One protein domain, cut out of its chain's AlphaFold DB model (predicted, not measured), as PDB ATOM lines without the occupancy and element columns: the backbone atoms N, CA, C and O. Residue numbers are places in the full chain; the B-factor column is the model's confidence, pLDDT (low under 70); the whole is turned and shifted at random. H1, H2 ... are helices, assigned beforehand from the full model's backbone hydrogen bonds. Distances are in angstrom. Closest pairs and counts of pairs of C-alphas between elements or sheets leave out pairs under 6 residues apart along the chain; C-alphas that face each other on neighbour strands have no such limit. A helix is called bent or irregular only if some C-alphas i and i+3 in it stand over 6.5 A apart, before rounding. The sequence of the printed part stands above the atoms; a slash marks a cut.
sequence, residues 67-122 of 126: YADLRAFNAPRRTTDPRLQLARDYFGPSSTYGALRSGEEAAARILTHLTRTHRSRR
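Overview. This is residues 67 to 122 of the 126 residues of an uncharacterized protein of Streptomyces cavourensis (UniProt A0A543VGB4). A short helix, H1, and a much longer one, H2, run in much the same direction with a gap between them, and the stretch of residues 78 to 95 folds back along that gap, toward one side of it, to reach the beginning of H2. The last turns of H2 stick out as an arm: residues 115 to 122, of which 115 to 121 belong to H2. The printed part has 56 residues with two named helices, H1 then H2, and no named strand; the class is all helix. It is loose, with a radius of gyration of the C-alphas of 12.9 A, and flat, spanning 42 by 22 by 11 A.

Along the chain. Find C-alpha 67 at (28.439, -5.573, 28.290); from there H1, residues 67 to 77, runs 15.5 A to C-alpha 77 at (27.250, -20.326, 23.596). H1 is irregular, but only just: C-alphas 73 and 76 are 6.6 A apart. Go on to C-alpha 96 at (38.663, -4.748, 13.172), where H2, residues 96 to 121, begins; it runs 37.9 A to C-alpha 121 at (35.564, -42.234, 17.989).

Arrangement. Look at the y column: it falls from -5.573 to -20.326 between the ends of H1, and from -4.748 to -42.234 between those of H2. H1 and H2 are apart, with no C-alpha of the one within 8 A of the other. A long link of 18 residues joins them; trace its return from C-alpha 83 at (29.418, -26.679, 16.452) to C-alpha 94 at (33.553, -2.653, 17.815). In H2 every O i to N i+4 pair is within hydrogen-bond range; in H1, 5 of 7 are.

Size, cuts and confidence. The two C-alphas farthest apart are those of Ser 94 and Arg 122, at 41.9 A. Without residues 115 to 122, which stand free, the body spans 29 by 21 by 11 A. The printed part has no cut. The mean pLDDT of the printed part is 84.6; look for values under 70 at residues 77 to 79 and 119 to 122.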
ATOM      1  N   TYR A  67      27.376  -4.571  28.109       90.75
ATOM      2  CA  TYR A  67      28.439  -5.573  28.290       90.75
ATOM      3  C   TYR A  67      28.045  -6.702  29.253       90.75
ATOM      4  O   TYR A  67      28.490  -7.837  29.072       90.75
ATOM      5  N   ALA A  68      27.213  -6.419  30.259       91.81
ATOM      6  CA  ALA A  68      26.658  -7.445  31.134       91.81
ATOM      7  C   ALA A  68      25.692  -8.345  30.350       91.81
ATOM      8  O   ALA A  68      25.806  -9.570  30.436       91.81
ATOM      9  N   ASP A  69      24.850  -7.754  29.501       91.12
ATOM     10  CA  ASP A  69      23.964  -8.496  28.596       91.12
ATOM     11  C   ASP A  69      24.765  -9.358  27.622       91.12
ATOM     12  O   ASP A  69      24.495 -10.546  27.451       91.12
ATOM     13  N   LEU A  70      25.832  -8.797  27.043       89.19
ATOM     14  CA  LEU A  70      26.733  -9.542  26.172       89.19
ATOM     15  C   LEU A  70      27.394 -10.722  26.896       89.19
ATOM     16  O   LEU A  70      27.537 -11.804  26.323       89.19
ATOM     17  N   ARG A  71      27.805 -10.539  28.156       88.56
ATOM     18  CA  ARG A  71      28.349 -11.624  28.980       88.56
ATOM     19  C   ARG A  71      27.303 -12.718  29.195       88.56
ATOM     20  O   ARG A  71      27.635 -13.891  29.031       88.56
ATOM     21  N   ALA A  72      26.074 -12.344  29.549       89.31
ATOM     22  CA  ALA A  72      24.972 -13.284  29.742       89.31
ATOM     23  C   ALA A  72      24.676 -14.061  28.452       89.31
ATOM     24  O   ALA A  72      24.568 -15.282  28.476       89.31
ATOM     25  N   PHE A  73      24.665 -13.375  27.312       86.44
ATOM     26  CA  PHE A  73      24.469 -13.971  25.997       86.44
ATOM     27  C   PHE A  73      25.621 -14.897  25.560       86.44
ATOM     28  O   PHE A  73      25.398 -15.944  24.950       86.44
ATOM     29  N   ASN A  74      26.868 -14.556  25.889       82.69
ATOM     30  CA  ASN A  74      28.030 -15.381  25.557       82.69
ATOM     31  C   ASN A  74      28.172 -16.634  26.437       82.69
ATOM     32  O   ASN A  74      28.861 -17.572  26.031       82.69
ATOM     33  N   ALA A  75      27.553 -16.679  27.621       82.25
ATOM     34  CA  ALA A  75      27.705 -17.806  28.540       82.25
ATOM     35  C   ALA A  75      27.116 -19.129  27.988       82.25
ATOM     36  O   ALA A  75      27.874 -20.102  27.916       82.25
ATOM     37  N   PRO A  76      25.859 -19.191  27.492       77.62
ATOM     38  CA  PRO A  76      25.287 -20.419  26.928       77.62
ATOM     39  C   PRO A  76      25.982 -20.895  25.649       77.62
ATOM     40  O   PRO A  76      26.062 -22.093  25.385       77.62
ATOM     41  N   ARG A  77      26.553 -19.981  24.852       69.56
ATOM     42  CA  ARG A  77      27.250 -20.326  23.596       69.56
ATOM     43  C   ARG A  77      28.432 -21.270  23.781       69.56
ATOM     44  O   ARG A  77      28.837 -21.947  22.843       69.56
ATOM     45  N   ARG A  78      29.009 -21.308  24.980       65.44
ATOM     46  CA  ARG A  78      30.106 -22.224  25.305       65.44
ATOM     47  C   ARG A  78      29.619 -23.640  25.620       65.44
ATOM     48  O   ARG A  78      30.448 -24.542  25.686       65.44
ATOM     49  N   THR A  79      28.316 -23.832  25.828       66.38
ATOM     50  CA  THR A  79      27.763 -25.050  26.432       66.38
ATOM     51  C   THR A  79      26.594 -25.674  25.670       66.38
ATOM     52  O   THR A  79      26.377 -26.867  25.837       66.38
ATOM     53  N   THR A  80      25.846 -24.924  24.850       73.06
ATOM     54  CA  THR A  80      24.621 -25.436  24.199       73.06
ATOM     55  C   THR A  80      24.904 -26.253  22.936       73.06
ATOM     56  O   THR A  80      24.540 -27.424  22.886       73.06
ATOM     57  N   ASP A  81      25.576 -25.679  21.932       81.38
ATOM     58  CA  ASP A  81      26.033 -26.418  20.746       81.38
ATOM     59  C   ASP A  81      27.458 -25.978  20.370       81.38
ATOM     60  O   ASP A  81      27.654 -24.871  19.863       81.38
ATOM     61  N   PRO A  82      28.482 -26.821  20.596       79.50
ATOM     62  CA  PRO A  82      29.867 -26.467  20.304       79.50
ATOM     63  C   PRO A  82      30.158 -26.310  18.801       79.50
ATOM     64  O   PRO A  82      31.193 -25.740  18.453       79.50
ATOM     65  N   ARG A  83      29.273 -26.787  17.913       83.38
ATOM     66  CA  ARG A  83      29.418 -26.679  16.452       83.38
ATOM     67  C   ARG A  83      29.014 -25.306  15.930       83.38
ATOM     68  O   ARG A  83      29.518 -24.885  14.892       83.38
ATOM     69  N   LEU A  84      28.142 -24.601  16.648       86.56
ATOM     70  CA  LEU A  84      27.699 -23.264  16.281       86.56
ATOM     71  C   LEU A  84      28.531 -22.216  17.024       86.56
ATOM     72  O   LEU A  84      28.376 -22.004  18.225       86.56
ATOM     73  N   GLN A  85      29.412 -21.534  16.296       87.81
ATOM     74  CA  GLN A  85      30.186 -20.411  16.816       87.81
ATOM     75  C   GLN A  85      29.848 -19.144  16.046       87.81
ATOM     76  O   GLN A  85      29.734 -19.153  14.825       87.81
ATOM     77  N   LEU A  86      29.711 -18.040  16.771       88.06
ATOM     78  CA  LEU A  86      29.430 -16.734  16.195       88.06
ATOM     79  C   LEU A  86      30.628 -15.825  16.472       88.06
ATOM     80  O   LEU A  86      31.106 -15.752  17.605       88.06
ATOM     81  N   ALA A  87      31.115 -15.172  15.419       89.81
ATOM     82  CA  ALA A  87      32.307 -14.331  15.427       89.81
ATOM     83  C   ALA A  87      32.047 -13.048  14.637       89.81
ATOM     84  O   ALA A  87      31.577 -13.103  13.499       89.81
ATOM     85  N   ARG A  88      32.311 -11.911  15.282       88.19
ATOM     86  CA  ARG A  88      32.276 -10.544  14.759       88.19
ATOM     87  C   ARG A  88      32.661  -9.584  15.891       88.19
ATOM     88  O   ARG A  88      32.692  -9.964  17.063       88.19
ATOM     89  N   ASP A  89      32.879  -8.324  15.559       87.44
ATOM     90  CA  ASP A  89      33.149  -7.264  16.528       87.44
ATOM     91  C   ASP A  89      31.965  -6.968  17.478       87.44
ATOM     92  O   ASP A  89      32.187  -6.517  18.598       87.44
ATOM     93  N   TYR A  90      30.729  -7.351  17.128       84.75
ATOM     94  CA  TYR A  90      29.571  -7.355  18.043       84.75
ATOM     95  C   TYR A  90      29.774  -8.183  19.330       84.75
ATOM     96  O   TYR A  90      28.994  -8.027  20.274       84.75
ATOM     97  N   PHE A  91      30.800  -9.042  19.420       81.81
ATOM     98  CA  PHE A  91      31.121  -9.809  20.635       81.81
ATOM     99  C   PHE A  91      32.191  -9.168  21.530       81.81
ATOM    100  O   PHE A  91      32.603  -9.777  22.516       81.81
ATOM    101  N   GLY A  92      32.588  -7.927  21.240       81.06
ATOM    102  CA  GLY A  92      33.489  -7.116  22.062       81.06
ATOM    103  C   GLY A  92      33.410  -5.631  21.689       81.06
ATOM    104  O   GLY A  92      32.411  -5.192  21.119       81.06
ATOM    105  N   PRO A  93      34.408  -4.805  22.025       80.12
ATOM    106  CA  PRO A  93      34.503  -3.456  21.469       80.12
ATOM    107  C   PRO A  93      34.523  -3.498  19.929       80.12
ATOM    108  O   PRO A  93      35.316  -4.248  19.350       80.12
ATOM    109  N   SER A  94      33.655  -2.708  19.282       87.44
ATOM    110  CA  SER A  94      33.553  -2.653  17.815       87.44
ATOM    111  C   SER A  94      34.873  -2.169  17.228       87.44
ATOM    112  O   SER A  94      35.322  -1.058  17.503       87.44
ATOM    113  N   SER A  95      35.558  -3.068  16.531       89.56
ATOM    114  CA  SER A  95      36.883  -2.844  15.969       89.56
ATOM    115  C   SER A  95      37.250  -3.996  15.041       89.56
ATOM    116  O   SER A  95      36.859  -5.146  15.264       89.56
ATOM    117  N   THR A  96      38.089  -3.716  14.047       90.94
ATOM    118  CA  THR A  96      38.663  -4.748  13.172       90.94
ATOM    119  C   THR A  96      39.423  -5.804  13.977       90.94
ATOM    120  O   THR A  96      39.299  -6.998  13.713       90.94
ATOM    121  N   TYR A  97      40.156  -5.380  15.011       90.62
ATOM    122  CA  TYR A  97      40.861  -6.290  15.910       90.62
ATOM    123  C   TYR A  97      39.897  -7.197  16.685       90.62
ATOM    124  O   TYR A  97      40.108  -8.405  16.757       90.62
ATOM    125  N   GLY A  98      38.804  -6.642  17.222       89.38
ATOM    126  CA  GLY A  98      37.765  -7.412  17.904       89.38
ATOM    127  C   GLY A  98      37.111  -8.448  16.989       89.38
ATOM    128  O   GLY A  98      36.930  -9.597  17.396       89.38
ATOM    129  N   ALA A  99      36.830  -8.082  15.732       91.44
ATOM    130  CA  ALA A  99      36.335  -9.020  14.727       91.44
ATOM    131  C   ALA A  99      37.327 -10.167  14.490       91.44
ATOM    132  O   ALA A  99      36.935 -11.330  14.625       91.44
ATOM    133  N   LEU A 100      38.596  -9.848  14.214       94.56
ATOM    134  CA  LEU A 100      39.649 -10.840  13.985       94.56
ATOM    135  C   LEU A 100      39.774 -11.792  15.177       94.56
ATOM    136  O   LEU A 100      39.643 -13.007  15.022       94.56
ATOM    137  N   ARG A 101      39.935 -11.232  16.379       92.75
ATOM    138  CA  ARG A 101      40.121 -12.003  17.605       92.75
ATOM    139  C   ARG A 101      38.944 -12.934  17.881       92.75
ATOM    140  O   ARG A 101      39.139 -14.100  18.212       92.75
ATOM    141  N   SER A 102      37.715 -12.450  17.698       91.00
ATOM    142  CA  SER A 102      36.519 -13.279  17.883       91.00
ATOM    143  C   SER A 102      36.470 -14.471  16.913       91.00
ATOM    144  O   SER A 102      35.991 -15.545  17.285       91.00
ATOM    145  N   GLY A 103      36.998 -14.301  15.694       92.56
ATOM    146  CA  GLY A 103      37.121 -15.354  14.686       92.56
ATOM    147  C   GLY A 103      38.141 -16.417  15.077       92.56
ATOM    148  O   GLY A 103      37.820 -17.606  15.047       92.56
ATOM    149  N   GLU A 104      39.330 -15.999  15.519       95.00
ATOM    150  CA  GLU A 104      40.366 -16.908  16.035       95.00
ATOM    151  C   GLU A 104      39.825 -17.774  17.178       95.00
ATOM    152  O   GLU A 104      39.981 -18.996  17.191       95.00
ATOM    153  N   GLU A 105      39.125 -17.151  18.125       91.25
ATOM    154  CA  GLU A 105      38.559 -17.854  19.270       91.25
ATOM    155  C   GLU A 105      37.433 -18.822  18.878       91.25
ATOM    156  O   GLU A 105      37.332 -19.916  19.437       91.25
ATOM    157  N   ALA A 106      36.580 -18.441  17.923       90.69
ATOM    158  CA  ALA A 106      35.545 -19.316  17.383       90.69
ATOM    159  C   ALA A 106      36.154 -20.548  16.696       90.69
ATOM    160  O   ALA A 106      35.746 -21.679  16.983       90.69
ATOM    161  N   ALA A 107      37.174 -20.346  15.858       92.81
ATOM    162  CA  ALA A 107      37.889 -21.426  15.187       92.81
ATOM    163  C   ALA A 107      38.567 -22.373  16.192       92.81
ATOM    164  O   ALA A 107      38.416 -23.593  16.092       92.81
ATOM    165  N   ALA A 108      39.236 -21.834  17.218       92.06
ATOM    166  CA  ALA A 108      39.883 -22.628  18.263       92.06
ATOM    167  C   ALA A 108      38.887 -23.515  19.036       92.06
ATOM    168  O   ALA A 108      39.183 -24.676  19.352       92.06
ATOM    169  N   ARG A 109      37.679 -23.004  19.313       88.75
ATOM    170  CA  ARG A 109      36.612 -23.777  19.974       88.75
ATOM    171  C   ARG A 109      36.109 -24.927  19.101       88.75
ATOM    172  O   ARG A 109      35.999 -26.049  19.600       88.75
ATOM    173  N   ILE A 110      35.884 -24.686  17.807       90.62
ATOM    174  CA  ILE A 110      35.500 -25.738  16.850       90.62
ATOM    175  C   ILE A 110      36.593 -26.806  16.761       90.62
ATOM    176  O   ILE A 110      36.298 -27.994  16.885       90.62
ATOM    177  N   LEU A 111      37.859 -26.404  16.625       92.00
ATOM    178  CA  LEU A 111      38.983 -27.338  16.548       92.00
ATOM    179  C   LEU A 111      39.083 -28.218  17.803       92.00
ATOM    180  O   LEU A 111      39.279 -29.433  17.706       92.00
ATOM    181  N   THR A 112      38.879 -27.626  18.982       89.44
ATOM    182  CA  THR A 112      38.848 -28.355  20.258       89.44
ATOM    183  C   THR A 112      37.719 -29.389  20.279       89.44
ATOM    184  O   THR A 112      37.940 -30.541  20.661       89.44
ATOM    185  N   HIS A 113      36.515 -29.013  19.834       87.56
ATOM    186  CA  HIS A 113      35.374 -29.925  19.748       87.56
ATOM    187  C   HIS A 113      35.624 -31.083  18.770       87.56
ATOM    188  O   HIS A 113      35.405 -32.247  19.122       87.56
ATOM    189  N   LEU A 114      36.126 -30.790  17.569       89.00
ATOM    190  CA  LEU A 114      36.431 -31.799  16.552       89.00
ATOM    191  C   LEU A 114      37.510 -32.776  17.029       89.00
ATOM    192  O   LEU A 114      37.348 -33.987  16.887       89.00
ATOM    193  N   THR A 115      38.562 -32.276  17.681       89.69
ATOM    194  CA  THR A 115      39.653 -33.112  18.206       89.69
ATOM    195  C   THR A 115      39.169 -34.042  19.322       89.69
ATOM    196  O   THR A 115      39.498 -35.230  19.322       89.69
ATOM    197  N   ARG A 116      38.342 -33.542  20.252       82.69
ATOM    198  CA  ARG A 116      37.726 -34.367  21.310       82.69
ATOM    199  C   ARG A 116      36.818 -35.449  20.728       82.69
ATOM    200  O   ARG A 116      36.862 -36.592  21.173       82.69
ATOM    201  N   THR A 117      36.025 -35.097  19.721       76.44
ATOM    202  CA  THR A 117      35.090 -36.024  19.070       76.44
ATOM    203  C   THR A 117      35.833 -37.104  18.286       76.44
ATOM    204  O   THR A 117      35.490 -38.279  18.381       76.44
ATOM    205  N   HIS A 118      36.894 -36.738  17.563       74.00
ATOM    206  CA  HIS A 118      37.736 -37.688  16.841       74.00
ATOM    207  C   HIS A 118      38.458 -38.662  17.790       74.00
ATOM    208  O   HIS A 118      38.474 -39.860  17.521       74.00
ATOM    209  N   ARG A 119      38.985 -38.194  18.934       69.81
ATOM    210  CA  ARG A 119      39.572 -39.082  19.959       69.81
ATOM    211  C   ARG A 119      38.545 -40.037  20.575       69.81
ATOM    212  O   ARG A 119      38.856 -41.201  20.768       69.81
ATOM    213  N   SER A 120      37.322 -39.569  20.829       67.88
ATOM    214  CA  SER A 120      36.231 -40.410  21.349       67.88
ATOM    215  C   SER A 120      35.793 -41.509  20.362       67.88
ATOM    216  O   SER A 120      35.364 -42.581  20.773       67.88
ATOM    217  N   ARG A 121      35.936 -41.275  19.047       61.78
ATOM    218  CA  ARG A 121      35.564 -42.234  17.989       61.78
ATOM    219  C   ARG A 121      36.637 -43.278  17.654       61.78
ATOM    220  O   ARG A 121      36.317 -44.202  16.916       61.78
ATOM    221  N   ARG A 122      37.855 -43.194  18.211       59.31
ATOM    222  CA  ARG A 122      38.886 -44.245  18.083       59.31
ATOM    223  C   ARG A 122      39.170 -45.007  19.399       59.31
ATOM    224  O   ARG A 122      40.302 -44.943  19.872       59.31
TER     225      ARG A 122